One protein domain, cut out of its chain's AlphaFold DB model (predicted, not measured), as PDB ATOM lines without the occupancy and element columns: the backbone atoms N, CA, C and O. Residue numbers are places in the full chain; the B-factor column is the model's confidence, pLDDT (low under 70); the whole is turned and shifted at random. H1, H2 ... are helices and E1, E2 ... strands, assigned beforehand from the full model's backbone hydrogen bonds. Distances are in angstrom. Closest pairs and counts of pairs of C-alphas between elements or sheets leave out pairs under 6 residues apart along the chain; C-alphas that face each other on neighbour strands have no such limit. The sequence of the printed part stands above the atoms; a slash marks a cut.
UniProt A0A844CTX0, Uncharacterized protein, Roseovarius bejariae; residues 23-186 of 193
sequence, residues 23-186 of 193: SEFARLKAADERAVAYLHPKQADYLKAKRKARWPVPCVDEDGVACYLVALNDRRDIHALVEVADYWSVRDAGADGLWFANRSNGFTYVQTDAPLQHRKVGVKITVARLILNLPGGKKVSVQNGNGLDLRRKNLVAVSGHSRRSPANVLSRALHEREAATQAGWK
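AT A GLANCE: This is residues 23 to 186 of the 193 residues of an uncharacterized protein of Roseovarius bejariae (UniProt A0A844CTX0). Three small antiparallel sheets gather round two short helices, H3 and H4, which pack on each other; H3 is on the sheet E1 E2 E3, and H4 is on the sheet E4 E5 E6 and close to the hairpin E7 E8. The helical hairpin H1 H2 and the long last helix H5 lie well apart from each other toward one end of the longest axis, H5 running away from H4 with its start alone in contact. The printed part has 164 residues with five named helices and eight named strands, in the order H1 H2 E1 E2 E3 H3 E4 E5 E6 H4 E7 E8 H5, and the class is mixed, helices and strands. The whole is compact, with a radius of gyration of the C-alphas of 15.9 A and spans of 50 by 34 by 28 A.

HOW THE PARTS SIT: H1, residues 23 to 36, and H2, residues 41 to 52, form a helical hairpin. They touch through residues 32 to 36 of H1 alone, and their closest C-alphas are those of Val 36 and Ala 44, 5.2 A apart. They run opposite ways at a steep tilt of 36 degrees, only just past shallow. E1, residues 57 to 60, E2, residues 66 to 71, and E3, residues 79 to 83, form a meander, each strand the antiparallel neighbour of the one before. N 59 and O 67 are 2.9 A apart, and N 70 and O 80 are 2.8 A apart, within hydrogen-bond range. H3, residues 84 to 92, is on this sheet, over E3, at a height of 8.7 A over the sheet, and stands up from it at 44 degrees. H1 and H3 are close but not clearly touching, the closest C-alphas being those of Ala 31 and Arg 91, 7.5 A apart. A second meander is E4, residues 99 to 104, E5, residues 107 to 113, and E6, residues 124 to 126; N 102 and O 109 are 2.8 A apart, and N 125 and O 112 are 2.8 A apart. E3 and E4 are near each other, with 6 pairs of C-alphas within 10 A. H4, residues 127 to 131, is on this second sheet at a height of 7.5 A, over none of its strands. H3 and H4 touch, the closest C-alphas being those of Asp 86 and Ile 131, 5.7 A apart. E7, residues 138 to 142, and E8, residues 155 to 159, form an antiparallel hairpin, with N 141 and O 156 2.8 A apart. The closest C-alphas of H4 and E7 are those of Arg 129 and Val 140, 6.4 A apart. H5, residues 166 to 186, only grazes the second sheet with residues 166 to 170. H4 and H5 only just touch, with 3 pairs of C-alphas within 8 A, the closest being Leu 130 and Pro 166 at 6.3 A. H5 and H1 are apart. In H1, H2, H3, H4 and H5 every O i to N i+4 pair is within hydrogen-bond range.

IN THESE COORDINATES: H1 begins at C-alpha 23, (194.958, 167.546, 158.485), and is 20.4 A long; H2 is 16.1 A. E2 is 16.7 A, E4 16.0 A and E5, the longest strand, 19.0 A. H3 is 12.3 A long. E5 begins at C-alpha 107, (165.771, 184.059, 168.622). H5, the longest helix, is 30.4 A and ends at C-alpha 186, (182.404, 171.299, 128.291).

THE WHOLE: The two C-alphas farthest apart are those of Glu 62 and Lys 186, 51.7 A. The printed part has no cut. The link from E7 to E8, residues 143 to 154, is long. The mean pLDDT of the printed part is 90.5; residues 116 to 121 and 184 to 186 are under 70.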
ATOM      1  N   SER A  23     196.099 168.241 159.087       96.75
ATOM      2  CA  SER A  23     194.958 167.546 158.485       96.75
ATOM      3  C   SER A  23     193.709 168.428 158.455       96.75
ATOM      4  O   SER A  23     193.042 168.507 157.422       96.75
ATOM      5  N   GLU A  24     193.420 169.158 159.537       96.75
ATOM      6  CA  GLU A  24     192.313 170.120 159.585       96.75
ATOM      7  C   GLU A  24     192.514 171.252 158.566       96.75
ATOM      8  O   GLU A  24     191.589 171.573 157.816       96.75
ATOM      9  N   PHE A  25     193.728 171.806 158.468       97.00
ATOM     10  CA  PHE A  25     194.071 172.815 157.462       97.00
ATOM     11  C   PHE A  25     193.851 172.310 156.032       97.00
ATOM     12  O   PHE A  25     193.214 172.992 155.224       97.00
ATOM     13  N   ALA A  26     194.355 171.116 155.709       96.56
ATOM     14  CA  ALA A  26     194.194 170.522 154.386       96.56
ATOM     15  C   ALA A  26     192.713 170.299 154.045       96.56
ATOM     16  O   ALA A  26     192.269 170.618 152.940       96.56
ATOM     17  N   ARG A  27     191.927 169.821 155.015       95.94
ATOM     18  CA  ARG A  27     190.500 169.543 154.835       95.94
ATOM     19  C   ARG A  27     189.668 170.816 154.670       95.94
ATOM     20  O   ARG A  27     188.796 170.853 153.801       95.94
ATOM     21  N   LEU A  28     189.964 171.876 155.430       95.75
ATOM     22  CA  LEU A  28     189.344 173.196 155.252       95.75
ATOM     23  C   LEU A  28     189.661 173.777 153.876       95.75
ATOM     24  O   LEU A  28     188.752 174.224 153.177       95.75
ATOM     25  N   LYS A  29     190.928 173.705 153.451       95.81
ATOM     26  CA  LYS A  29     191.350 174.160 152.122       95.81
ATOM     27  C   LYS A  29     190.603 173.408 151.020       95.81
ATOM     28  O   LYS A  29     190.048 174.042 150.130       95.81
ATOM     29  N   ALA A  30     190.525 172.080 151.102       93.19
ATOM     30  CA  ALA A  30     189.782 171.271 150.137       93.19
ATOM     31  C   ALA A  30     188.288 171.641 150.094       93.19
ATOM     32  O   ALA A  30     187.706 171.735 149.015       93.19
ATOM     33  N   ALA A  31     187.667 171.894 151.249       91.50
ATOM     34  CA  ALA A  31     186.277 172.339 151.308       91.50
ATOM     35  C   ALA A  31     186.074 173.730 150.686       91.50
ATOM     36  O   ALA A  31     185.080 173.958 149.998       91.50
ATOM     37  N   ASP A  32     187.017 174.649 150.884       92.69
ATOM     38  CA  ASP A  32     186.970 175.975 150.271       92.69
ATOM     39  C   ASP A  32     187.143 175.915 148.750       92.69
ATOM     40  O   ASP A  32     186.407 176.598 148.044       92.69
ATOM     41  N   GLU A  33     188.027 175.051 148.239       91.56
ATOM     42  CA  GLU A  33     188.157 174.790 146.798       91.56
ATOM     43  C   GLU A  33     186.844 174.263 146.198       91.56
ATOM     44  O   GLU A  33     186.339 174.816 145.219       91.56
ATOM     45  N   ARG A  34     186.221 173.252 146.824       88.12
ATOM     46  CA  ARG A  34     184.923 172.716 146.370       88.12
ATOM     47  C   ARG A  34     183.817 173.768 146.374       88.12
ATOM     48  O   ARG A  34     182.982 173.795 145.471       88.12
ATOM     49  N   ALA A  35     183.788 174.625 147.393       85.38
ATOM     50  CA  ALA A  35     182.736 175.620 147.567       85.38
ATOM     51  C   ALA A  35     182.751 176.726 146.502       85.38
ATOM     52  O   ALA A  35     181.728 177.383 146.306       85.38
ATOM     53  N   VAL A  36     183.886 176.940 145.830       87.25
ATOM     54  CA  VAL A  36     184.062 178.016 144.843       87.25
ATOM     55  C   VAL A  36     184.359 177.517 143.431       87.25
ATOM     56  O   VAL A  36     184.498 178.337 142.529       87.25
ATOM     57  N   ALA A  37     184.430 176.200 143.216       86.19
ATOM     58  CA  ALA A  37     184.826 175.592 141.942       86.19
ATOM     59  C   ALA A  37     183.995 176.054 140.725       86.19
ATOM     60  O   ALA A  37     184.485 176.048 139.599       86.19
ATOM     61  N   TYR A  38     182.745 176.470 140.940       80.25
ATOM     62  CA  TYR A  38     181.832 176.953 139.896       80.25
ATOM     63  C   TYR A  38     181.874 178.479 139.685       80.25
ATOM     64  O   TYR A  38     181.196 178.991 138.795       80.25
ATOM     65  N   LEU A  39     182.621 179.226 140.505       83.12
ATOM     66  CA  LEU A  39     182.696 180.685 140.433       83.12
ATOM     67  C   LEU A  39     183.756 181.158 139.429       83.12
ATOM     68  O   LEU A  39     184.710 180.454 139.098       83.12
ATOM     69  N   HIS A  40     183.611 182.402 138.968       85.81
ATOM     70  CA  HIS A  40     184.665 183.086 138.220       85.81
ATOM     71  C   HIS A  40     185.914 183.275 139.111       85.81
ATOM     72  O   HIS A  40     185.735 183.624 140.280       85.81
ATOM     73  N   PRO A  41     187.160 183.150 138.599       88.69
ATOM     74  CA  PRO A  41     188.384 183.202 139.413       88.69
ATOM     75  C   PRO A  41     188.448 184.374 140.402       88.69
ATOM     76  O   PRO A  41     188.593 184.166 141.600       88.69
ATOM     77  N   LYS A  42     188.177 185.603 139.941       88.06
ATOM     78  CA  LYS A  42     188.153 186.798 140.808       88.06
ATOM     79  C   LYS A  42     187.158 186.695 141.980       88.06
ATOM     80  O   LYS A  42     187.444 187.163 143.078       88.06
ATOM     81  N   GLN A  43     185.981 186.106 141.753       88.44
ATOM     82  CA  GLN A  43     184.982 185.889 142.807       88.44
ATOM     83  C   GLN A  43     185.385 184.731 143.723       88.44
ATOM     84  O   GLN A  43     185.184 184.815 144.935       88.44
ATOM     85  N   ALA A  44     185.971 183.674 143.153       90.50
ATOM     86  CA  ALA A  44     186.494 182.541 143.899       90.50
ATOM     87  C   ALA A  44     187.591 182.982 144.877       90.50
ATOM     88  O   ALA A  44     187.505 182.647 146.052       90.50
ATOM     89  N   ASP A  45     188.558 183.791 144.438       93.50
ATOM     90  CA  ASP A  45     189.655 184.283 145.284       93.50
ATOM     91  C   ASP A  45     189.147 185.154 146.434       93.50
ATOM     92  O   ASP A  45     189.516 184.940 147.593       93.50
ATOM     93  N   TYR A  46     188.234 186.085 146.135       92.56
ATOM     94  CA  TYR A  46     187.572 186.896 147.157       92.56
ATOM     95  C   TYR A  46     186.866 186.015 148.199       92.56
ATOM     96  O   TYR A  46     187.041 186.195 149.408       92.56
ATOM     97  N   LEU A  47     186.090 185.026 147.743       91.12
ATOM     98  CA  LEU A  47     185.334 184.159 148.637       91.12
ATOM     99  C   LEU A  47     186.246 183.205 149.428       91.12
ATOM    100  O   LEU A  47     185.996 182.993 150.612       91.12
ATOM    101  N   LYS A  48     187.331 182.688 148.838       93.88
ATOM    102  CA  LYS A  48     188.360 181.898 149.542       93.88
ATOM    103  C   LYS A  48     189.014 182.706 150.656       93.88
ATOM    104  O   LYS A  48     189.118 182.215 151.777       93.88
ATOM    105  N   ALA A  49     189.409 183.951 150.383       94.44
ATOM    106  CA  ALA A  49     189.995 184.830 151.396       94.44
ATOM    107  C   ALA A  49     189.014 185.075 152.555       94.44
ATOM    108  O   ALA A  49     189.376 184.922 153.723       94.44
ATOM    109  N   LYS A  50     187.746 185.357 152.226       93.06
ATOM    110  CA  LYS A  50     186.671 185.536 153.210       93.06
ATOM    111  C   LYS A  50     186.448 184.289 154.073       93.06
ATOM    112  O   LYS A  50     186.263 184.399 155.283       93.06
ATOM    113  N   ARG A  51     186.480 183.100 153.466       94.06
ATOM    114  CA  ARG A  51     186.314 181.811 154.158       94.06
ATOM    115  C   ARG A  51     187.495 181.480 155.056       94.06
ATOM    116  O   ARG A  51     187.279 181.129 156.212       94.06
ATOM    117  N   LYS A  52     188.718 181.696 154.570       95.44
ATOM    118  CA  LYS A  52     189.951 181.516 155.342       95.44
ATOM    119  C   LYS A  52     189.989 182.391 156.593       95.44
ATOM    120  O   LYS A  52     190.385 181.922 157.654       95.44
ATOM    121  N   ALA A  53     189.527 183.637 156.495       94.62
ATOM    122  CA  ALA A  53     189.436 184.542 157.643       94.62
ATOM    123  C   ALA A  53     188.462 184.056 158.736       94.62
ATOM    124  O   ALA A  53     188.518 184.543 159.863       94.62
ATOM    125  N   ARG A  54     187.571 183.116 158.400       95.31
ATOM    126  CA  ARG A  54     186.508 182.578 159.257       95.31
ATOM    127  C   ARG A  54     186.646 181.071 159.479       95.31
ATOM    128  O   ARG A  54     185.663 180.392 159.780       95.31
ATOM    129  N   TRP A  55     187.853 180.539 159.297       96.31
ATOM    130  CA  TRP A  55     188.156 179.169 159.686       96.31
ATOM    131  C   TRP A  55     187.900 178.962 161.184       96.31
ATOM    132  O   TRP A  55     188.079 179.895 161.970       96.31
ATOM    133  N   PRO A  56     187.429 177.765 161.573       97.56
ATOM    134  CA  PRO A  56     187.082 177.484 162.953       97.56
ATOM    135  C   PRO A  56     188.318 177.522 163.848       97.56
ATOM    136  O   PRO A  56     189.414 177.152 163.424       97.56
ATOM    137  N   VAL A  57     188.115 177.904 165.105       97.38
ATOM    138  CA  VAL A  57     189.136 177.797 166.148       97.38
ATOM    139  C   VAL A  57     188.855 176.539 166.975       97.38
ATOM    140  O   VAL A  57     187.780 176.460 167.572       97.38
ATOM    141  N   PRO A  58     189.762 175.546 167.001       98.00
ATOM    142  CA  PRO A  58     189.620 174.387 167.873       98.00
ATOM    143  C   PRO A  58     189.688 174.775 169.352       98.00
ATOM    144  O   PRO A  58     190.564 175.540 169.761       98.00
ATOM    145  N   CYS A  59     188.788 174.200 170.141       97.00
ATOM    146  CA  CYS A  59     188.721 174.338 171.590       97.00
ATOM    147  C   CYS A  59     188.221 173.036 172.232       97.00
ATOM    148  O   CYS A  59     187.884 172.066 171.545       97.00
ATOM    149  N   VAL A  60     188.186 173.016 173.557       97.06
ATOM    150  CA  VAL A  60     187.619 171.943 174.372       97.06
ATOM    151  C   VAL A  60     186.541 172.557 175.257       97.06
ATOM    152  O   VAL A  60     186.746 173.642 175.810       97.06
ATOM    153  N   ASP A  61     185.384 171.909 175.337       96.06
ATOM    154  CA  ASP A  61     184.294 172.363 176.198       96.06
ATOM    155  C   ASP A  61     184.468 171.910 177.659       96.06
ATOM    156  O   ASP A  61     185.459 171.270 178.017       96.06
ATOM    157  N   GLU A  62     183.510 172.265 178.511       95.19
ATOM    158  CA  GLU A  62     183.537 171.962 179.943       95.19
ATOM    159  C   GLU A  62     183.530 170.459 180.268       95.19
ATOM    160  O   GLU A  62     184.003 170.071 181.335       95.19
ATOM    161  N   ASP A  63     183.055 169.615 179.347       95.62
ATOM    162  CA  ASP A  63     182.996 168.157 179.505       95.62
ATOM    163  C   ASP A  63     184.228 167.461 178.894       95.62
ATOM    164  O   ASP A  63     184.293 166.231 178.823       95.62
ATOM    165  N   GLY A  64     185.214 168.226 178.413       96.44
ATOM    166  CA  GLY A  64     186.382 167.681 177.723       96.44
ATOM    167  C   GLY A  64     186.124 167.318 176.256       96.44
ATOM    168  O   GLY A  64     186.967 166.670 175.629       96.44
ATOM    169  N   VAL A  65     184.988 167.723 175.674       97.69
ATOM    170  CA  VAL A  65     184.625 167.395 174.290       97.69
ATOM    171  C   VAL A  65     185.293 168.365 173.320       97.69
ATOM    172  O   VAL A  65     185.199 169.589 173.444       97.69
ATOM    173  N   ALA A  66     185.953 167.812 172.300       98.00
ATOM    174  CA  ALA A  66     186.582 168.600 171.250       98.00
ATOM    175  C   ALA A  66     185.531 169.355 170.420       98.00
ATOM    176  O   ALA A  66     184.665 168.757 169.769       98.00
ATOM    177  N   CYS A  67     185.667 170.678 170.388       98.44
ATOM    178  CA  CYS A  67     184.749 171.593 169.730       98.44
ATOM    179  C   CYS A  67     185.471 172.540 168.761       98.44
ATOM    180  O   CYS A  67     186.696 172.684 168.753       98.44
ATOM    181  N   TYR A  68     184.676 173.218 167.940       98.38
ATOM    182  CA  TYR A  68     185.076 174.379 167.167       98.38
ATOM    183  C   TYR A  68     184.245 175.595 167.559       98.38
ATOM    184  O   TYR A  68     183.016 175.523 167.637       98.38
ATOM    185  N   LEU A  69     184.919 176.738 167.681       97.56
ATOM    186  CA  LEU A  69     184.297 178.052 167.581       97.56
ATOM    187  C   LEU A  69     184.311 178.519 166.127       97.56
ATOM    188  O   LEU A  69     185.366 178.744 165.533       97.56
ATOM    189  N   VAL A  70     183.125 178.674 165.548       97.50
ATOM    190  CA  VAL A  70     182.932 179.053 164.145       97.50
ATOM    191  C   VAL A  70     182.443 180.493 164.074       97.50
ATOM    192  O   VAL A  70     181.324 180.787 164.487       97.50
ATOM    193  N   ALA A  71     183.249 181.396 163.515       97.25
ATOM    194  CA  ALA A  71     182.848 182.790 163.322       97.25
ATOM    195  C   ALA A  71     181.664 182.900 162.343       97.25
ATOM    196  O   ALA A  71     181.709 182.365 161.230       97.25
ATOM    197  N   LEU A  72     180.620 183.639 162.728       96.69
ATOM    198  CA  LEU A  72     179.344 183.759 162.010       96.69
ATOM    199  C   LEU A  72     179.179 185.061 161.220       96.69
ATOM    200  O   LEU A  72     178.233 185.197 160.443       96.69
ATOM    201  N   ASN A  73     180.104 186.003 161.365       95.50
ATOM    202  CA  ASN A  73     180.116 187.250 160.613       95.50
ATOM    203  C   ASN A  73     181.549 187.698 160.289       95.50
ATOM    204  O   ASN A  73     182.527 187.066 160.685       95.50
ATOM    205  N   ASP A  74     181.663 188.790 159.536       92.94
ATOM    206  CA  ASP A  74     182.954 189.288 159.047       92.94
ATOM    207  C   ASP A  74     183.762 189.998 160.145       92.94
ATOM    208  O   ASP A  74     184.991 190.022 160.092       92.94
ATOM    209  N   ARG A  75     183.077 190.518 161.174       94.31
ATOM    210  CA  ARG A  75     183.709 191.092 162.372       94.31
ATOM    211  C   ARG A  75     184.317 190.031 163.284       94.31
ATOM    212  O   ARG A  75     185.251 190.352 164.008       94.31
ATOM    213  N   ARG A  76     183.851 188.779 163.186       93.56
ATOM    214  CA  ARG A  76     184.304 187.637 163.993       93.56
ATOM    215  C   ARG A  76     184.080 187.865 165.491       93.56
ATOM    216  O   ARG A  76     184.873 187.427 166.305       93.56
ATOM    217  N   ASP A  77     183.005 188.561 165.843       94.12
ATOM    218  CA  ASP A  77     182.561 188.789 167.225       94.12
ATOM    219  C   ASP A  77     181.394 187.861 167.613       94.12
ATOM    220  O   ASP A  77     181.184 187.583 168.791       94.12
ATOM    221  N   ILE A  78     180.674 187.301 166.632       95.88
ATOM    222  CA  ILE A  78     179.620 186.301 166.848       95.88
ATOM    223  C   ILE A  78     180.139 184.921 166.445       95.88
ATOM    224  O   ILE A  78     180.552 184.725 165.300       95.88
ATOM    225  N   HIS A  79     180.050 183.951 167.355       97.38
ATOM    226  CA  HIS A  79     180.531 182.585 167.145       97.38
ATOM    227  C   HIS A  79     179.439 181.551 167.405       97.38
ATOM    228  O   HIS A  79     178.592 181.748 168.272       97.38
ATOM    229  N   ALA A  80     179.483 180.443 166.667       97.94
ATOM    230  CA  ALA A  80     178.798 179.209 167.031       97.94
ATOM    231  C   ALA A  80     179.779 178.247 167.700       97.94
ATOM    232  O   ALA A  80     180.920 178.145 167.252       97.94
ATOM    233  N   LEU A  81     179.318 177.513 168.708       98.12
ATOM    234  CA  LEU A  81     180.049 176.405 169.316       98.12
ATOM    235  C   LEU A  81     179.485 175.090 168.780       98.12
ATOM    236  O   LEU A  81     178.274 174.895 168.800       98.12
ATOM    237  N   VAL A  82     180.331 174.200 168.272       98.56
ATOM    238  CA  VAL A  82     179.900 172.926 167.678       98.56
ATOM    239  C   VAL A  82     180.944 171.845 167.917       98.56
ATOM    240  O   VAL A  82     182.137 172.128 167.887       98.56
ATOM    241  N   GLU A  83     180.515 170.604 168.120       98.62
ATOM    242  CA  GLU A  83     181.425 169.462 168.237       98.62
ATOM    243  C   GLU A  83     182.195 169.241 166.925       98.62
ATOM    244  O   GLU A  83     181.651 169.397 165.826       98.62
ATOM    245  N   VAL A  84     183.470 168.848 167.023       98.25
ATOM    246  CA  VAL A  84     184.336 168.648 165.845       98.25
ATOM    247  C   VAL A  84     183.732 167.634 164.867       98.25
ATOM    248  O   VAL A  84     183.746 167.863 163.655       98.25
ATOM    249  N   ALA A  85     183.173 166.533 165.377       98.12
ATOM    250  CA  ALA A  85     182.558 165.491 164.557       98.12
ATOM    251  C   ALA A  85     181.365 166.023 163.745       98.12
ATOM    252  O   ALA A  85     181.273 165.791 162.539       98.12
ATOM    253  N   ASP A  86     180.492 166.800 164.383       98.44
ATOM    254  CA  ASP A  86     179.305 167.365 163.744       98.44
ATOM    255  C   ASP A  86     179.645 168.466 162.742       98.44
ATOM    256  O   ASP A  86     179.046 168.530 161.667       98.44
ATOM    257  N   TYR A  87     180.648 169.297 163.037       98.00
ATOM    258  CA  TYR A  87     181.148 170.288 162.085       98.00
ATOM    259  C   TYR A  87     181.580 169.645 160.767       98.00
ATOM    260  O   TYR A  87     181.214 170.109 159.681       98.00
ATOM    261  N   TRP A  88     182.354 168.563 160.863       96.88
ATOM    262  CA  TRP A  88     182.825 167.842 159.693       96.88
ATOM    263  C   TRP A  88     181.704 167.087 158.988       96.88
ATOM    264  O   TRP A  88     181.621 167.190 157.771       96.88
ATOM    265  N   SER A  89     180.797 166.446 159.726       95.88
ATOM    266  CA  SER A  89     179.608 165.791 159.164       95.88
ATOM    267  C   SER A  89     178.767 166.756 158.316       95.88
ATOM    268  O   SER A  89     178.404 166.450 157.180       95.88
ATOM    269  N   VAL A  90     178.537 167.982 158.808       94.94
ATOM    270  CA  VAL A  90     177.812 169.029 158.068       94.94
ATOM    271  C   VAL A  90     178.525 169.395 156.761       94.94
ATOM    272  O   VAL A  90     177.877 169.535 155.721       94.94
ATOM    273  N   ARG A  91     179.855 169.548 156.791       93.06
ATOM    274  CA  ARG A  91     180.646 169.860 155.589       93.06
ATOM    275  C   ARG A  91     180.689 168.699 154.601       93.06
ATOM    276  O   ARG A  91     180.507 168.918 153.408       93.06
ATOM    277  N   ASP A  92     180.884 167.476 155.082       90.94
ATOM    278  CA  ASP A  92     180.924 166.274 154.247       90.94
ATOM    279  C   ASP A  92     179.577 166.012 153.564       90.94
ATOM    280  O   ASP A  92     179.545 165.578 152.415       90.94
ATOM    281  N   ALA A  93     178.465 166.380 154.211       89.12
ATOM    282  CA  ALA A  93     177.133 166.381 153.604       89.12
ATOM    283  C   ALA A  93     176.962 167.436 152.487       89.12
ATOM    284  O   ALA A  93     175.888 167.555 151.897       89.12
ATOM    285  N   GLY A  94     177.996 168.228 152.200       88.25
ATOM    286  CA  GLY A  94     178.005 169.233 151.147       88.25
ATOM    287  C   GLY A  94     177.518 170.608 151.581       88.25
ATOM    288  O   GLY A  94     177.450 171.506 150.744       88.25
ATOM    289  N   ALA A  95     177.216 170.829 152.865       90.81
ATOM    290  CA  ALA A  95     176.869 172.152 153.386       90.81
ATOM    291  C   ALA A  95     178.125 173.010 153.623       90.81
ATOM    292  O   ALA A  95     178.338 173.584 154.692       90.81
ATOM    293  N   ASP A  96     178.956 173.105 152.586       88.12
ATOM    294  CA  ASP A  96     180.231 173.810 152.580       88.12
ATOM    295  C   ASP A  96     180.057 175.344 152.615       88.12
ATOM    296  O   ASP A  96     181.044 176.060 152.508       88.12
ATOM    297  N   GLY A  97     178.844 175.897 152.716       87.19
ATOM    298  CA  GLY A  97     178.597 177.342 152.788       87.19
ATOM    299  C   GLY A  97     179.237 178.022 154.008       87.19
ATOM    300  O   GLY A  97     179.578 177.380 155.002       87.19
ATOM    301  N   LEU A  98     179.406 179.349 153.939       92.62
ATOM    302  CA  LEU A  98     179.732 180.132 155.134       92.62
ATOM    303  C   LEU A  98     178.545 180.072 156.092       92.62
ATOM    304  O   LEU A  98     177.415 180.356 155.697       92.62
ATOM    305  N   TRP A  99     178.801 179.738 157.353       96.38
ATOM    306  CA  TRP A  99     177.760 179.784 158.373       96.38
ATOM    307  C   TRP A  99     177.447 181.236 158.720       96.38
ATOM    308  O   TRP A  99     178.312 182.098 158.619       96.38
ATOM    309  N   PHE A 100     176.232 181.550 159.135       96.81
ATOM    310  CA  PHE A 100     175.875 182.891 159.576       96.81
ATOM    311  C   PHE A 100     174.800 182.843 160.651       96.81
ATOM    312  O   PHE A 100     173.979 181.925 160.704       96.81
ATOM    313  N   ALA A 101     174.819 183.848 161.522       97.25
ATOM    314  CA  ALA A 101     173.781 184.045 162.514       97.25
ATOM    315  C   ALA A 101     172.559 184.660 161.829       97.25
ATOM    316  O   ALA A 101     172.655 185.699 161.178       97.25
ATOM    317  N   ASN A 102     171.405 184.026 161.989       96.75
ATOM    318  CA  ASN A 102     170.126 184.570 161.576       96.75
ATOM    319  C   ASN A 102     169.278 184.864 162.815       96.75
ATOM    320  O   ASN A 102     169.150 184.014 163.696       96.75
ATOM    321  N   ARG A 103     168.679 186.056 162.867       95.88
ATOM    322  CA  ARG A 103     167.799 186.482 163.959       95.88
ATOM    323  C   ARG A 103     166.355 186.509 163.474       95.88
ATOM    324  O   ARG A 103     166.057 187.106 162.444       95.88
ATOM    325  N   SER A 104     165.454 185.866 164.204       93.12
ATOM    326  CA  SER A 104     164.021 185.857 163.901       93.12
ATOM    327  C   SER A 104     163.223 185.687 165.186       93.12
ATOM    328  O   SER A 104     163.563 184.836 166.001       93.12
ATOM    329  N   ASN A 105     162.174 186.493 165.370       91.88
ATOM    330  CA  ASN A 105     161.283 186.435 166.537       91.88
ATOM    331  C   ASN A 105     162.035 186.449 167.882       91.88
ATOM    332  O   ASN A 105     161.749 185.658 168.773       91.88
ATOM    333  N   GLY A 106     163.061 187.299 167.998       90.75
ATOM    334  CA  GLY A 106     163.897 187.389 169.201       90.75
ATOM    335  C   GLY A 106     164.911 186.253 169.383       90.75
ATOM    336  O   GLY A 106     165.780 186.373 170.237       90.75
ATOM    337  N   PHE A 107     164.873 185.209 168.551       93.38
ATOM    338  CA  PHE A 107     165.771 184.059 168.622       93.38
ATOM    339  C   PHE A 107     166.891 184.146 167.579       93.38
ATOM    340  O   PHE A 107     166.648 184.494 166.420       93.38
ATOM    341  N   THR A 108     168.116 183.800 167.976       96.75
ATOM    342  CA  THR A 108     169.280 183.731 167.081       96.75
ATOM    343  C   THR A 108     169.640 182.275 166.832       96.75
ATOM    344  O   THR A 108     169.733 181.495 167.771       96.75
ATOM    345  N   TYR A 109     169.859 181.906 165.573       96.88
ATOM    346  CA  TYR A 109     170.244 180.551 165.186       96.88
ATOM    347  C   TYR A 109     171.217 180.551 164.013       96.88
ATOM    348  O   TYR A 109     171.317 181.522 163.263       96.88
ATOM    349  N   VAL A 110     171.915 179.434 163.835       98.12
ATOM    350  CA  VAL A 110     172.934 179.291 162.793       98.12
ATOM    351  C   VAL A 110     172.331 178.719 161.513       98.12
ATOM    352  O   VAL A 110     171.665 177.675 161.516       98.12
ATOM    353  N   GLN A 111     172.593 179.393 160.400       97.25
ATOM    354  CA  GLN A 111     172.278 178.921 159.059       97.25
ATOM    355  C   GLN A 111     173.539 178.800 158.213       97.25
ATOM    356  O   GLN A 111     174.569 179.391 158.515       97.25
ATOM    357  N   THR A 112     173.437 178.028 157.145       95.00
ATOM    358  CA  THR A 112     174.409 177.958 156.058       95.00
ATOM    359  C   THR A 112     173.644 177.937 154.742       95.00
ATOM    360  O   THR A 112     172.478 177.529 154.701       95.00
ATOM    361  N   ASP A 113     174.277 178.387 153.669       89.44
ATOM    362  CA  ASP A 113     173.709 178.255 152.334       89.44
ATOM    363  C   ASP A 113     174.018 176.859 151.788       89.44
ATOM    364  O   ASP A 113     175.160 176.390 151.831       89.44
ATOM    365  N   ALA A 114     172.996 176.195 151.244       83.88
ATOM    366  CA  ALA A 114     173.216 175.055 150.367       83.88
ATOM    367  C   ALA A 114     174.135 175.475 149.201       83.88
ATOM    368  O   ALA A 114     174.098 176.646 148.799       83.88
ATOM    369  N   PRO A 115     174.919 174.545 148.624       75.75
ATOM    370  CA  PRO A 115     175.684 174.814 147.411       75.75
ATOM    371  C   PRO A 115     174.828 175.547 146.375       75.75
ATOM    372  O   PRO A 115     173.671 175.176 146.162       75.75
ATOM    373  N   LEU A 116     175.372 176.613 145.776       67.19
ATOM    374  CA  LEU A 116     174.613 177.440 144.840       67.19
ATOM    375  C   LEU A 116     174.065 176.572 143.703       67.19
ATOM    376  O   LEU A 116     174.815 175.932 142.968       67.19
ATOM    377  N   GLN A 117     172.743 176.600 143.551       60.81
ATOM    378  CA  GLN A 117     172.081 176.149 142.338       60.81
ATOM    379  C   GLN A 117     172.320 177.209 141.261       60.81
ATOM    380  O   GLN A 117     172.298 178.406 141.549       60.81
ATOM    381  N   HIS A 118     172.569 176.786 140.026       54.34
ATOM    382  CA  HIS A 118     172.936 177.647 138.900       54.34
ATOM    383  C   HIS A 118     172.142 178.978 138.875       54.34
ATOM    384  O   HIS A 118     170.937 178.991 138.625       54.34
ATOM    385  N   ARG A 119     172.822 180.107 139.148       54.72
ATOM    386  CA  ARG A 119     172.268 181.485 139.182       54.72
ATOM    387  C   ARG A 119     171.095 181.733 140.153       54.72
ATOM    388  O   ARG A 119     170.437 182.767 140.044       54.72
ATOM    389  N   LYS A 120     170.833 180.843 141.113       64.50
ATOM    390  CA  LYS A 120     169.824 181.035 142.168       64.50
ATOM    391  C   LYS A 120     170.496 181.217 143.520       64.50
ATOM    392  O   LYS A 120     171.522 180.607 143.800       64.50
ATOM    393  N   VAL A 121     169.894 182.052 144.367       66.50
ATOM    394  CA  VAL A 121     170.308 182.194 145.769       66.50
ATOM    395  C   VAL A 121     170.230 180.819 146.435       66.50
ATOM    396  O   VAL A 121     169.229 180.115 146.283       66.50
ATOM    397  N   GLY A 122     171.296 180.434 147.140       71.19
ATOM    398  CA  GLY A 122     171.367 179.163 147.853       71.19
ATOM    399  C   GLY A 122     170.198 179.020 148.826       71.19
ATOM    400  O   GLY A 122     169.764 179.984 149.462       71.19
ATOM    401  N   VAL A 123     169.648 177.811 148.930       86.44
ATOM    402  CA  VAL A 123     168.612 177.540 149.929       86.44
ATOM    403  C   VAL A 123     169.267 177.612 151.303       86.44
ATOM    404  O   VAL A 123     170.198 176.861 151.584       86.44
ATOM    405  N   LYS A 124     168.764 178.493 152.168       91.69
ATOM    406  CA  LYS A 124     169.232 178.594 153.552       91.69
ATOM    407  C   LYS A 124     168.820 177.355 154.336       91.69
ATOM    408  O   LYS A 124     167.640 176.994 154.367       91.69
ATOM    409  N   ILE A 125     169.778 176.729 155.005       93.19
ATOM    410  CA  ILE A 125     169.575 175.537 155.823       93.19
ATOM    411  C   ILE A 125     170.018 175.839 157.252       93.19
ATOM    412  O   ILE A 125     171.105 176.357 157.483       93.19
ATOM    413  N   THR A 126     169.182 175.498 158.231       96.00
ATOM    414  CA  THR A 126     169.548 175.583 159.650       96.00
ATOM    415  C   THR A 126     170.555 174.491 160.001       96.00
ATOM    416  O   THR A 126     170.241 173.306 159.871       96.00
ATOM    417  N   VAL A 127     171.729 174.879 160.504       97.62
ATOM    418  CA  VAL A 127     172.839 173.953 160.791       97.62
ATOM    419  C   VAL A 127     172.459 172.929 161.859       97.62
ATOM    420  O   VAL A 127     172.685 171.740 161.668       97.62
ATOM    421  N   ALA A 128     171.762 173.346 162.919       97.81
ATOM    422  CA  ALA A 128     171.298 172.438 163.972       97.81
ATOM    423  C   ALA A 128     170.441 171.270 163.436       97.81
ATOM    424  O   ALA A 128     170.470 170.164 163.969       97.81
ATOM    425  N   ARG A 129     169.690 171.487 162.344       96.44
ATOM    426  CA  ARG A 129     168.909 170.411 161.713       96.44
ATOM    427  C   ARG A 129     169.780 169.423 160.945       96.44
ATOM    428  O   ARG A 129     169.377 168.272 160.824       96.44
ATOM    429  N   LEU A 130     170.895 169.887 160.377       96.38
ATOM    430  CA  LEU A 130     171.864 169.033 159.691       96.38
ATOM    431  C   LEU A 130     172.595 168.149 160.697       96.38
ATOM    432  O   LEU A 130     172.663 166.945 160.490       96.38
ATOM    433  N   ILE A 131     173.021 168.731 161.818       97.75
ATOM    434  CA  ILE A 131     173.657 168.015 162.933       97.75
ATOM    435  C   ILE A 131     172.773 166.861 163.428       97.75
ATOM    436  O   ILE A 131     173.220 165.724 163.563       97.75
ATOM    437  N   LEU A 132     171.482 167.135 163.634       96.62
ATOM    438  CA  LEU A 132     170.513 166.126 164.065       96.62
ATOM    439  C   LEU A 132     169.926 165.276 162.920       96.62
ATOM    440  O   LEU A 132     169.061 164.443 163.179       96.62
ATOM    441  N   ASN A 133     170.339 165.499 161.667       95.12
ATOM    442  CA  ASN A 133     169.796 164.849 160.468       95.12
ATOM    443  C   ASN A 133     168.250 164.776 160.444       95.12
ATOM    444  O   ASN A 133     167.645 163.729 160.203       95.12
ATOM    445  N   LEU A 134     167.578 165.890 160.756       93.50
ATOM    446  CA  LEU A 134     166.129 165.866 160.969       93.50
ATOM    447  C   LEU A 134     165.332 165.773 159.661       93.50
ATOM    448  O   LEU A 134     165.489 166.648 158.799       93.50
ATOM    449  N   PRO A 135     164.360 164.847 159.554       91.81
ATOM    450  CA  PRO A 135     163.466 164.792 158.406       91.81
ATOM    451  C   PRO A 135     162.520 166.008 158.351       91.81
ATOM    452  O   PRO A 135     162.489 166.881 159.233       91.81
ATOM    453  N   GLY A 136     161.714 166.075 157.287       89.50
ATOM    454  CA  GLY A 136     160.551 166.968 157.249       89.50
ATOM    455  C   GLY A 136     159.604 166.703 158.433       89.50
ATOM    456  O   GLY A 136     159.601 165.618 159.005       89.50
ATOM    457  N   GLY A 137     158.830 167.706 158.848       90.31
ATOM    458  CA  GLY A 137     157.877 167.573 159.964       90.31
ATOM    459  C   GLY A 137     158.495 167.544 161.373       90.31
ATOM    460  O   GLY A 137     157.780 167.395 162.366       90.31
ATOM    461  N   LYS A 138     159.815 167.718 161.486       92.94
ATOM    462  CA  LYS A 138     160.522 167.908 162.762       92.94
ATOM    463  C   LYS A 138     161.159 169.291 162.829       92.94
ATOM    464  O   LYS A 138     161.470 169.883 161.791       92.94
ATOM    465  N   LYS A 139     161.372 169.806 164.038       93.75
ATOM    466  CA  LYS A 139     162.115 171.041 164.339       93.75
ATOM    467  C   LYS A 139     163.183 170.752 165.398       93.75
ATOM    468  O   LYS A 139     163.154 169.697 166.023       93.75
ATOM    469  N   VAL A 140     164.119 171.681 165.566       95.88
ATOM    470  CA  VAL A 140     165.099 171.641 166.658       95.88
ATOM    471  C   VAL A 140     164.626 172.588 167.751       95.88
ATOM    472  O   VAL A 140     164.272 173.727 167.444       95.88
ATOM    473  N   SER A 141     164.618 172.112 168.989       96.12
ATOM    474  CA  SER A 141     164.556 172.929 170.197       96.12
ATOM    475  C   SER A 141     165.948 173.005 170.816       96.12
ATOM    476  O   SER A 141     166.731 172.063 170.688       96.12
ATOM    477  N   VAL A 142     166.246 174.123 171.469       97.06
ATOM    478  CA  VAL A 142     167.550 174.406 172.073       97.06
ATOM    479  C   VAL A 142     167.367 174.501 173.583       97.06
ATOM    480  O   VAL A 142     166.603 175.348 174.040       97.06
ATOM    481  N   GLN A 143     168.012 173.616 174.345       97.06
ATOM    482  CA  GLN A 143     167.724 173.434 175.774       97.06
ATOM    483  C   GLN A 143     168.135 174.640 176.624       97.06
ATOM    484  O   GLN A 143     167.358 175.097 177.456       97.06
ATOM    485  N   ASN A 144     169.324 175.193 176.385       95.88
ATOM    486  CA  ASN A 144     169.852 176.337 177.132       95.88
ATOM    487  C   ASN A 144     169.366 177.702 176.603       95.88
ATOM    488  O   ASN A 144     169.838 178.742 177.057       95.88
ATOM    489  N   GLY A 145     168.478 177.720 175.602       95.94
ATOM    490  CA  GLY A 145     167.983 178.942 174.960       95.94
ATOM    491  C   GLY A 145     168.983 179.661 174.039       95.94
ATOM    492  O   GLY A 145     168.595 180.600 173.342       95.94
ATOM    493  N   ASN A 146     170.241 179.220 173.964       96.31
ATOM    494  CA  ASN A 146     171.274 179.801 173.110       96.31
ATOM    495  C   ASN A 146     171.400 179.041 171.780       96.31
ATOM    496  O   ASN A 146     172.118 178.050 171.677       96.31
ATOM    497  N   GLY A 147     170.756 179.538 170.719       96.88
ATOM    498  CA  GLY A 147     170.808 178.915 169.387       96.88
ATOM    499  C   GLY A 147     172.148 179.022 168.642       96.88
ATOM    500  O   GLY A 147     172.220 178.605 167.483       96.88
ATOM    501  N   LEU A 148     173.190 179.576 169.275       98.12
ATOM    502  CA  LEU A 148     174.574 179.539 168.794       98.12
ATOM    503  C   LEU A 148     175.377 178.366 169.382       98.12
ATOM    504  O   LEU A 148     176.437 178.037 168.854       98.12
ATOM    505  N   ASP A 149     174.877 177.721 170.437       97.88
ATOM    506  CA  ASP A 149     175.443 176.486 170.972       97.88
ATOM    507  C   ASP A 149     174.809 175.284 170.258       97.88
ATOM    508  O   ASP A 149     173.655 174.921 170.490       97.88
ATOM    509  N   LEU A 150     175.566 174.703 169.332       98.50
ATOM    510  CA  LEU A 150     175.158 173.614 168.451       98.50
ATOM    511  C   LEU A 150     175.638 172.236 168.928       98.50
ATOM    512  O   LEU A 150     175.541 171.275 168.163       98.50
ATOM    513  N   ARG A 151     176.174 172.120 170.146       98.25
ATOM    514  CA  ARG A 151     176.575 170.826 170.721       98.25
ATOM    515  C   ARG A 151     175.359 169.921 170.889       98.25
ATOM    516  O   ARG A 151     174.277 170.404 171.231       98.25
ATOM    517  N   ARG A 152     175.511 168.605 170.705       97.75
ATOM    518  CA  ARG A 152     174.368 167.669 170.698       97.75
ATOM    519  C   ARG A 152     173.586 167.692 171.994       97.75
ATOM    520  O   ARG A 152     172.360 167.652 171.950       97.75
ATOM    521  N   LYS A 153     174.282 167.839 173.125       97.50
ATOM    522  CA  LYS A 153     173.655 167.957 174.448       97.50
ATOM    523  C   LYS A 153     172.638 169.101 174.536       97.50
ATOM    524  O   LYS A 153     171.687 169.003 175.295       97.50
ATOM    525  N   ASN A 154     172.786 170.147 173.720       98.06
ATOM    526  CA  ASN A 154     171.889 171.298 173.698       98.06
ATOM    527  C   ASN A 154     170.741 171.181 172.673       98.06
ATOM    528  O   ASN A 154     169.810 171.988 172.693       98.06
ATOM    529  N   LEU A 155     170.788 170.211 171.754       98.12
ATOM    530  CA  LEU A 155     169.856 170.119 170.627       98.12
ATOM    531  C   LEU A 155     168.854 168.978 170.818       98.12
ATOM    532  O   LEU A 155     169.221 167.816 170.953       98.12
ATOM    533  N   VAL A 156     167.560 169.293 170.727       97.56
ATOM    534  CA  VAL A 156     166.475 168.308 170.853       97.56
ATOM    535  C   VAL A 156     165.590 168.323 169.617       97.56
ATOM    536  O   VAL A 156     165.139 169.375 169.161       97.56
ATOM    537  N   ALA A 157     165.288 167.144 169.082       96.75
ATOM    538  CA  ALA A 157     164.306 166.994 168.018       96.75
ATOM    539  C   ALA A 157     162.882 167.083 168.588       96.75
ATOM    540  O   ALA A 157     162.489 166.272 169.422       96.75
ATOM    541  N   VAL A 158     162.078 168.021 168.092       95.75
ATOM    542  CA  VAL A 158     160.665 168.176 168.478       95.75
ATOM    543  C   VAL A 158     159.750 168.050 167.263       95.75
ATOM    544  O   VAL A 158     160.169 168.246 166.114       95.75
ATOM    545  N   SER A 159     158.484 167.694 167.486       92.81
ATOM    546  CA  SER A 159     157.467 167.732 166.433       92.81
ATOM    547  C   SER A 159     157.244 169.174 165.968       92.81
ATOM    548  O   SER A 159     157.282 170.124 166.749       92.81
ATOM    549  N   GLY A 160     157.038 169.374 164.665       87.19
ATOM    550  CA  GLY A 160     156.685 170.700 164.174       87.19
ATOM    551  C   GLY A 160     156.669 170.827 162.661       87.19
ATOM    552  O   GLY A 160     157.318 170.093 161.932       87.19
ATOM    553  N   HIS A 161     155.962 171.835 162.168       76.81
ATOM    554  CA  HIS A 161     155.784 172.051 160.737       76.81
ATOM    555  C   HIS A 161     157.077 172.563 160.080       76.81
ATOM    556  O   HIS A 161     157.330 173.766 160.034       76.81
ATOM    557  N   SER A 162     157.915 171.646 159.591       79.88
ATOM    558  CA  SER A 162     158.999 171.940 158.650       79.88
ATOM    559  C   SER A 162     158.718 171.246 157.329       79.88
ATOM    560  O   SER A 162     158.534 170.033 157.291       79.88
ATOM    561  N   ARG A 163     158.701 172.008 156.236       74.88
ATOM    562  CA  ARG A 163     158.273 171.494 154.929       74.88
ATOM    563  C   ARG A 163     159.316 170.622 154.226       74.88
ATOM    564  O   ARG A 163     158.952 169.909 153.299       74.88
ATOM    565  N   ARG A 164     160.603 170.704 154.587       81.69
ATOM    566  CA  ARG A 164     161.690 170.067 153.816       81.69
ATOM    567  C   ARG A 164     162.731 169.405 154.714       81.69
ATOM    568  O   ARG A 164     163.107 169.957 155.748       81.69
ATOM    569  N   SER A 165     163.206 168.238 154.276       87.56
ATOM    570  CA  SER A 165     164.389 167.574 154.830       87.56
ATOM    571  C   SER A 165     165.654 168.313 154.365       87.56
ATOM    572  O   SER A 165     165.831 168.466 153.154       87.56
ATOM    573  N   PRO A 166     166.535 168.769 155.275       83.88
ATOM    574  CA  PRO A 166     167.828 169.353 154.924       83.88
ATOM    575  C   PRO A 166     168.685 168.434 154.049       83.88
ATOM    576  O   PRO A 166     169.282 168.911 153.090       83.88
ATOM    577  N   ALA A 167     168.682 167.126 154.329       84.19
ATOM    578  CA  ALA A 167     169.430 166.140 153.553       84.19
ATOM    579  C   ALA A 167     168.966 166.110 152.086       84.19
ATOM    580  O   ALA A 167     169.788 166.153 151.175       84.19
ATOM    581  N   ASN A 168     167.651 166.156 151.847       85.12
ATOM    582  CA  ASN A 168     167.108 166.186 150.483       85.12
ATOM    583  C   ASN A 168     167.455 167.498 149.766       85.12
ATOM    584  O   ASN A 168     167.706 167.495 148.563       85.12
ATOM    585  N   VAL A 169     167.468 168.624 150.492       86.00
ATOM    586  CA  VAL A 169     167.878 169.921 149.931       86.00
ATOM    587  C   VAL A 169     169.353 169.884 149.522       86.00
ATOM    588  O   VAL A 169     169.673 170.322 148.419       86.00
ATOM    589  N   LEU A 170     170.230 169.337 150.368       85.94
ATOM    590  CA  LEU A 170     171.660 169.218 150.073       85.94
ATOM    591  C   LEU A 170     171.940 168.256 148.925       85.94
ATOM    592  O   LEU A 170     172.630 168.640 147.990       85.94
ATOM    593  N   SER A 171     171.370 167.050 148.955       85.00
ATOM    594  CA  SER A 171     171.567 166.051 147.899       85.00
ATOM    595  C   SER A 171     171.164 166.602 146.526       85.00
ATOM    596  O   SER A 171     171.938 166.524 145.572       85.00
ATOM    597  N   ARG A 172     170.019 167.295 146.447       84.62
ATOM    598  CA  ARG A 172     169.602 167.988 145.223       84.62
ATOM    599  C   ARG A 172     170.583 169.089 144.807       84.62
ATOM    600  O   ARG A 172     170.928 169.184 143.634       84.62
ATOM    601  N   ALA A 173     171.021 169.929 145.745       83.38
ATOM    602  CA  ALA A 173     171.965 171.008 145.454       83.38
ATOM    603  C   ALA A 173     173.330 170.480 144.975       83.38
ATOM    604  O   ALA A 173     173.940 171.078 144.092       83.38
ATOM    605  N   LEU A 174     173.790 169.349 145.516       83.81
ATOM    606  CA  LEU A 174     175.026 168.688 145.103       83.81
ATOM    607  C   LEU A 174     174.939 168.146 143.677       83.81
ATOM    608  O   LEU A 174     175.801 168.482 142.868       83.81
ATOM    609  N   HIS A 175     173.874 167.408 143.349       83.94
ATOM    610  CA  HIS A 175     173.651 166.906 141.989       83.94
ATOM    611  C   HIS A 175     173.600 168.054 140.969       83.94
ATOM    612  O   HIS A 175     174.204 167.984 139.900       83.94
ATOM    613  N   GLU A 176     172.911 169.149 141.306       80.25
ATOM    614  CA  GLU A 176     172.833 170.324 140.433       80.25
ATOM    615  C   GLU A 176     174.193 171.033 140.281       80.25
ATOM    616  O   GLU A 176     174.525 171.493 139.185       80.25
ATOM    617  N   ARG A 177     175.006 171.097 141.345       76.50
ATOM    618  CA  ARG A 177     176.373 171.640 141.285       76.50
ATOM    619  C   ARG A 177     177.263 170.800 140.372       76.50
ATOM    620  O   ARG A 177     177.975 171.367 139.550       76.50
ATOM    621  N   GLU A 178     177.227 169.479 140.507       80.44
ATOM    622  CA  GLU A 178     178.026 168.560 139.685       80.44
ATOM    623  C   GLU A 178     177.666 168.677 138.203       80.44
ATOM    624  O   GLU A 178     178.558 168.845 137.367       80.44
ATOM    625  N   ALA A 179     176.368 168.716 137.886       79.00
ATOM    626  CA  ALA A 179     175.887 168.956 136.527       79.00
ATOM    627  C   ALA A 179     176.375 170.311 135.975       79.00
ATOM    628  O   ALA A 179     176.831 170.397 134.833       79.00
ATOM    629  N   ALA A 180     176.344 171.371 136.792       70.62
ATOM    630  CA  ALA A 180     176.837 172.693 136.410       70.62
ATOM    631  C   ALA A 180     178.353 172.715 136.160       70.62
ATOM    632  O   ALA A 180     178.812 173.333 135.198       70.62
ATOM    633  N   THR A 181     179.141 172.042 137.003       73.62
ATOM    634  CA  THR A 181     180.594 171.930 136.824       73.62
ATOM    635  C   THR A 181     180.930 171.188 135.530       73.62
ATOM    636  O   THR A 181     181.782 171.654 134.773       73.62
ATOM    637  N   GLN A 182     180.225 170.091 135.233       76.19
ATOM    638  CA  GLN A 182     180.397 169.350 133.981       76.19
ATOM    639  C   GLN A 182     180.039 170.203 132.753       76.19
ATOM    640  O   GLN A 182     180.829 170.283 131.813       76.19
ATOM    641  N   ALA A 183     178.899 170.900 132.776       71.88
ATOM    642  CA  ALA A 183     178.474 171.771 131.676       71.88
ATOM    643  C   ALA A 183     179.443 172.947 131.450       71.88
ATOM    644  O   ALA A 183     179.819 173.247 130.317       71.88
ATOM    645  N   GLY A 184     179.898 173.591 132.531       68.00
ATOM    646  CA  GLY A 184     180.869 174.684 132.463       68.00
ATOM    647  C   GLY A 184     182.233 174.247 131.923       68.00
ATOM    648  O   GLY A 184     182.881 175.017 131.216       68.00
ATOM    649  N   TRP A 185     182.662 173.017 132.219       61.38
ATOM    650  CA  TRP A 185     183.893 172.446 131.670       61.38
ATOM    651  C   TRP A 185     183.771 172.159 130.169       61.38
ATOM    652  O   TRP A 185     184.630 172.606 129.409       61.38
ATOM    653  N   LYS A 186     182.673 171.530 129.723       63.81
ATOM    654  CA  LYS A 186     182.404 171.299 128.291       63.81
ATOM    655  C   LYS A 186     182.395 172.601 127.486       63.81
ATOM    656  O   LYS A 186     183.070 172.695 126.463       63.81
TER     657      LYS A 186